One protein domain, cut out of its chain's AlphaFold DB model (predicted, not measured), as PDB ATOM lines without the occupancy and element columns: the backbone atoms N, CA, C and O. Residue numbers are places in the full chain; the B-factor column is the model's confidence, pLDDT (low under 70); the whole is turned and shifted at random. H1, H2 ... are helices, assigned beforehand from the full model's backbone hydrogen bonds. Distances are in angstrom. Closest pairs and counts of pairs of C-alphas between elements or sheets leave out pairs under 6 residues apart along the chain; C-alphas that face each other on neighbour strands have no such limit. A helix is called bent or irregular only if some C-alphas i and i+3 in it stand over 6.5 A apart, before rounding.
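This is residues 12 to 53 of the 159 residues of an uncharacterized protein of viral metagenome (UniProt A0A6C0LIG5). Two helices, H1 and H2, lie side by side and run the same way, and a long loop, residues 25 to 36, folds back from the end of H1 to the start of H2 along one side of the pair. The tail after H2, residues 47 to 53, passes crosswise to H1, on the side of the pair away from that loop. The printed part has 42 residues with two named helices, H1 then H2 along the chain, and no named strand; the class is all helix. It is compact and rounded, with a radius of gyration of the C-alphas of 9.2 A and spans of 24 by 19 by 18 A.

The longest helix is H1, residues 12 to 24, 18.3 A from first to last C-alpha. It begins with C-alpha 12 at (160.021, 267.888, 136.440) and ends with C-alpha 24 at (177.416, 268.141, 130.783). H2, residues 37 to 46, is 14.3 A long and ends with C-alpha 46 at (173.923, 274.557, 146.123). Neither helix is bent.

H1 touches H2 with its residues 14 to 18 alone, with 6 pairs of C-alphas within 8 A. The closest C-alphas of the two are those of Ile 18 and Ala 44, 6.5 A apart. Their lines stand at a shallow tilt of 31 degrees, and they run the same way. Their centres are 11.5 A apart. In H1 and H2 every O i to N i+4 pair is within hydrogen-bond range.

The two C-alphas farthest apart are those of Gly 26 and Asn 38, at 25.2 A. The C-alphas of Ile 12 and Thr 53, the first and last printed residues, are 10.8 A apart. The link from H1 to H2 is long, with 12 residues, and their C-alphas lie 7 to 14 A from the mean of the C-alphas. The printed part has no cut. The mean pLDDT of the printed part is 86.5, and no printed residue is under 70.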
ATOM      1  N   ILE A  12     159.430 268.520 137.625       87.69
ATOM      2  CA  ILE A  12     160.021 267.888 136.440       87.69
ATOM      3  C   ILE A  12     161.083 268.800 135.822       87.69
ATOM      4  O   ILE A  12     162.167 268.323 135.506       87.69
ATOM      5  N   ASP A  13     160.815 270.104 135.721       84.69
ATOM      6  CA  ASP A  13     161.775 271.044 135.127       84.69
ATOM      7  C   ASP A  13     163.065 271.140 135.960       84.69
ATOM      8  O   ASP A  13     164.163 271.184 135.406       84.69
ATOM      9  N   LEU A  14     162.947 271.084 137.294       87.31
ATOM     10  CA  LEU A  14     164.099 271.023 138.203       87.31
ATOM     11  C   LEU A  14     164.906 269.736 138.019       87.31
ATOM     12  O   LEU A  14     166.128 269.784 137.919       87.31
ATOM     13  N   ILE A  15     164.229 268.586 137.937       89.69
ATOM     14  CA  ILE A  15     164.894 267.298 137.701       89.69
ATOM     15  C   ILE A  15     165.651 267.328 136.371       89.69
ATOM     16  O   ILE A  15     166.798 266.892 136.327       89.69
ATOM     17  N   ASN A  16     165.041 267.850 135.306       88.06
ATOM     18  CA  ASN A  16     165.676 267.932 133.992       88.06
ATOM     19  C   ASN A  16     166.892 268.863 134.003       88.06
ATOM     20  O   ASN A  16     167.949 268.470 133.514       88.06
ATOM     21  N   SER A  17     166.767 270.040 134.621       87.62
ATOM     22  CA  SER A  17     167.865 271.011 134.725       87.62
ATOM     23  C   SER A  17     169.067 270.420 135.467       87.62
ATOM     24  O   SER A  17     170.195 270.471 134.983       87.62
ATOM     25  N   ILE A  18     168.817 269.753 136.600       89.06
ATOM     26  CA  ILE A  18     169.863 269.068 137.366       89.06
ATOM     27  C   ILE A  18     170.477 267.927 136.544       89.06
ATOM     28  O   ILE A  18     171.698 267.805 136.482       89.06
ATOM     29  N   LYS A  19     169.661 267.091 135.888       88.81
ATOM     30  CA  LYS A  19     170.171 265.976 135.075       88.81
ATOM     31  C   LYS A  19     171.120 266.466 133.985       88.81
ATOM     32  O   LYS A  19     172.211 265.917 133.882       88.81
ATOM     33  N   ILE A  20     170.740 267.493 133.227       86.25
ATOM     34  CA  ILE A  20     171.587 268.040 132.159       86.25
ATOM     35  C   ILE A  20     172.857 268.670 132.728       86.25
ATOM     36  O   ILE A  20     173.941 268.386 132.231       86.25
ATOM     37  N   HIS A  21     172.762 269.461 133.799       88.31
ATOM     38  CA  HIS A  21     173.936 270.100 134.395       88.31
ATOM     39  C   HIS A  21     175.026 269.088 134.774       88.31
ATOM     40  O   HIS A  21     176.204 269.283 134.471       88.31
ATOM     41  N   PHE A  22     174.640 267.982 135.416       86.25
ATOM     42  CA  PHE A  22     175.589 266.925 135.761       86.25
ATOM     43  C   PHE A  22     176.021 266.117 134.534       86.25
ATOM     44  O   PHE A  22     177.199 265.774 134.432       86.25
ATOM     45  N   LEU A  23     175.117 265.881 133.579       84.50
ATOM     46  CA  LEU A  23     175.442 265.197 132.327       84.50
ATOM     47  C   LEU A  23     176.516 265.951 131.529       84.50
ATOM     48  O   LEU A  23     177.469 265.327 131.071       84.50
ATOM     49  N   ASN A  24     176.429 267.281 131.449       81.94
ATOM     50  CA  ASN A  24     177.416 268.141 130.783       81.94
ATOM     51  C   ASN A  24     178.798 268.088 131.453       81.94
ATOM     52  O   ASN A  24     179.812 268.357 130.817       81.94
ATOM     53  N   LYS A  25     178.856 267.695 132.731       83.38
ATOM     54  CA  LYS A  25     180.099 267.434 133.477       83.38
ATOM     55  C   LYS A  25     180.559 265.970 133.380       83.38
ATOM     56  O   LYS A  25     181.514 265.590 134.051       83.38
ATOM     57  N   GLY A  26     179.879 265.134 132.593       80.62
ATOM     58  CA  GLY A  26     180.156 263.700 132.475       80.62
ATOM     59  C   GLY A  26     179.715 262.875 133.690       80.62
ATOM     60  O   GLY A  26     180.209 261.767 133.893       80.62
ATOM     61  N   LEU A  27     178.808 263.399 134.519       86.69
ATOM     62  CA  LEU A  27     178.352 262.773 135.759       86.69
ATOM     63  C   LEU A  27     176.879 262.359 135.670       86.69
ATOM     64  O   LEU A  27     176.035 263.059 135.116       86.69
ATOM     65  N   LEU A  28     176.544 261.225 136.286       85.19
ATOM     66  CA  LEU A  28     175.162 260.765 136.411       85.19
ATOM     67  C   LEU A  28     174.599 261.153 137.777       85.19
ATOM     68  O   LEU A  28     175.039 260.645 138.808       85.19
ATOM     69  N   CYS A  29     173.575 262.005 137.785       84.50
ATOM     70  CA  CYS A  29     172.844 262.344 139.000       84.50
ATOM     71  C   CYS A  29     171.614 261.431 139.156       84.50
ATOM     72  O   CYS A  29     170.641 261.528 138.403       84.50
ATOM     73  N   GLN A  30     171.668 260.501 140.115       84.44
ATOM     74  CA  GLN A  30     170.619 259.502 140.353       84.44
ATOM     75  C   GLN A  30     169.710 259.878 141.534       84.44
ATOM     76  O   GLN A  30     170.037 260.726 142.355       84.44
ATOM     77  N   ASN A  31     168.563 259.198 141.655       85.75
ATOM     78  CA  ASN A  31     167.589 259.350 142.751       85.75
ATOM     79  C   ASN A  31     166.902 260.727 142.876       85.75
ATOM     80  O   ASN A  31     166.166 260.946 143.839       85.75
ATOM     81  N   LEU A  32     167.038 261.611 141.884       88.81
ATOM     82  CA  LEU A  32     166.317 262.892 141.820       88.81
ATOM     83  C   LEU A  32     164.792 262.704 141.886       88.81
ATOM     84  O   LEU A  32     164.080 263.465 142.539       88.81
ATOM     85  N   ASP A  33     164.292 261.610 141.307       87.50
ATOM     86  CA  ASP A  33     162.872 261.248 141.293       87.50
ATOM     87  C   ASP A  33     162.317 260.858 142.677       87.50
ATOM     88  O   ASP A  33     161.101 260.736 142.832       87.50
ATOM     89  N   LYS A  34     163.170 260.710 143.701       89.75
ATOM     90  CA  LYS A  34     162.766 260.496 145.104       89.75
ATOM     91  C   LYS A  34     162.797 261.785 145.934       89.75
ATOM     92  O   LYS A  34     162.292 261.800 147.054       89.75
ATOM     93  N   MET A  35     163.372 262.868 145.409       90.81
ATOM     94  CA  MET A  35     163.476 264.147 146.112       90.81
ATOM     95  C   MET A  35     162.182 264.961 145.987       90.81
ATOM     96  O   MET A  35     161.484 264.930 144.965       90.81
ATOM     97  N   THR A  36     161.847 265.705 147.041       90.44
ATOM     98  CA  THR A  36     160.747 266.679 147.023       90.44
ATOM     99  C   THR A  36     161.153 267.919 146.221       90.44
ATOM    100  O   THR A  36     162.339 268.185 146.046       90.44
ATOM    101  N   LYS A  37     160.178 268.708 145.747       87.00
ATOM    102  CA  LYS A  37     160.450 269.947 144.991       87.00
ATOM    103  C   LYS A  37     161.387 270.903 145.750       87.00
ATOM    104  O   LYS A  37     162.291 271.455 145.140       87.00
ATOM    105  N   ASN A  38     161.206 271.052 147.063       88.62
ATOM    106  CA  ASN A  38     162.043 271.937 147.881       88.62
ATOM    107  C   ASN A  38     163.489 271.439 147.972       88.62
ATOM    108  O   ASN A  38     164.403 272.220 147.749       88.62
ATOM    109  N   LYS A  39     163.698 270.132 148.185       89.25
ATOM    110  CA  LYS A  39     165.050 269.546 148.193       89.25
ATOM    111  C   LYS A  39     165.746 269.666 146.838       89.25
ATOM    112  O   LYS A  39     166.951 269.850 146.788       89.25
ATOM    113  N   LEU A  40     164.993 269.571 145.740       89.56
ATOM    114  CA  LEU A  40     165.530 269.788 144.393       89.56
ATOM    115  C   LEU A  40     165.940 271.249 144.167       89.56
ATOM    116  O   LEU A  40     166.943 271.489 143.511       89.56
ATOM    117  N   LEU A  41     165.187 272.212 144.710       87.69
ATOM    118  CA  LEU A  41     165.547 273.633 144.658       87.69
ATOM    119  C   LEU A  41     166.817 273.922 145.461       87.69
ATOM    120  O   LEU A  41     167.716 274.564 144.934       87.69
ATOM    121  N   GLU A  42     166.900 273.428 146.700       88.19
ATOM    122  CA  GLU A  42     168.106 273.539 147.537       88.19
ATOM    123  C   GLU A  42     169.317 272.955 146.807       88.19
ATOM    124  O   GLU A  42     170.310 273.646 146.613       88.19
ATOM    125  N   PHE A  43     169.182 271.735 146.283       88.19
ATOM    126  CA  PHE A  43     170.242 271.069 145.534       88.19
ATOM    127  C   PHE A  43     170.673 271.849 144.284       88.19
ATOM    128  O   PHE A  43     171.865 271.966 144.009       88.19
ATOM    129  N   ALA A  44     169.719 272.382 143.515       87.25
ATOM    130  CA  ALA A  44     170.008 273.190 142.333       87.25
ATOM    131  C   ALA A  44     170.764 274.477 142.695       87.25
ATOM    132  O   ALA A  44     171.714 274.830 142.005       87.25
ATOM    133  N   ILE A  45     170.384 275.144 143.789       86.75
ATOM    134  CA  ILE A  45     171.054 276.358 144.272       86.75
ATOM    135  C   ILE A  45     172.470 276.035 144.760       86.75
ATOM    136  O   ILE A  45     173.415 276.705 144.361       86.75
ATOM    137  N   GLU A  46     172.628 274.989 145.578       89.31
ATOM    138  CA  GLU A  46     173.923 274.557 146.123       89.31
ATOM    139  C   GLU A  46     174.939 274.180 145.038       89.31
ATOM    140  O   GLU A  46     176.140 274.339 145.238       89.31
ATOM    141  N   ASN A  47     174.463 273.674 143.898       86.38
ATOM    142  CA  ASN A  47     175.304 273.228 142.787       86.38
ATOM    143  C   ASN A  47     175.339 274.226 141.618       86.38
ATOM    144  O   ASN A  47     175.867 273.878 140.563       86.38
ATOM    145  N   GLU A  48     174.777 275.429 141.791       86.75
ATOM    146  CA  GLU A  48     174.719 276.475 140.759       86.75
ATOM    147  C   GLU A  48     174.153 275.944 139.427       86.75
ATOM    148  O   GLU A  48     174.694 276.149 138.341       86.75
ATOM    149  N   VAL A  49     173.063 275.178 139.518       85.31
ATOM    150  CA  VAL A  49     172.394 274.588 138.360       85.31
ATOM    151  C   VAL A  49     171.598 275.662 137.630       85.31
ATOM    152  O   VAL A  49     170.583 276.149 138.133       85.31
ATOM    153  N   ASP A  50     172.024 275.966 136.408       83.12
ATOM    154  CA  ASP A  50     171.256 276.803 135.494       83.12
ATOM    155  C   ASP A  50     169.911 276.158 135.150       83.12
ATOM    156  O   ASP A  50     169.805 274.958 134.879       83.12
ATOM    157  N   PHE A  51     168.860 276.978 135.154       81.69
ATOM    158  CA  PHE A  51     167.539 276.528 134.755       81.69
ATOM    159  C   PHE A  51     167.454 276.359 133.240       81.69
ATOM    160  O   PHE A  51     167.770 277.278 132.484       81.69
ATOM    161  N   ILE A  52     166.928 275.212 132.815       78.00
ATOM    162  CA  ILE A  52     166.792 274.860 131.408       78.00
ATOM    163  C   ILE A  52     165.310 274.754 131.086       78.00
ATOM    164  O   ILE A  52     164.566 273.947 131.648       78.00
ATOM    165  N   THR A  53     164.861 275.601 130.172       80.44
ATOM    166  CA  THR A  53     163.493 275.564 129.665       80.44
ATOM    167  C   THR A  53     163.253 274.291 128.851       80.44
ATOM    168  O   THR A  53     164.165 273.706 128.264       80.44
TER     169      THR A  53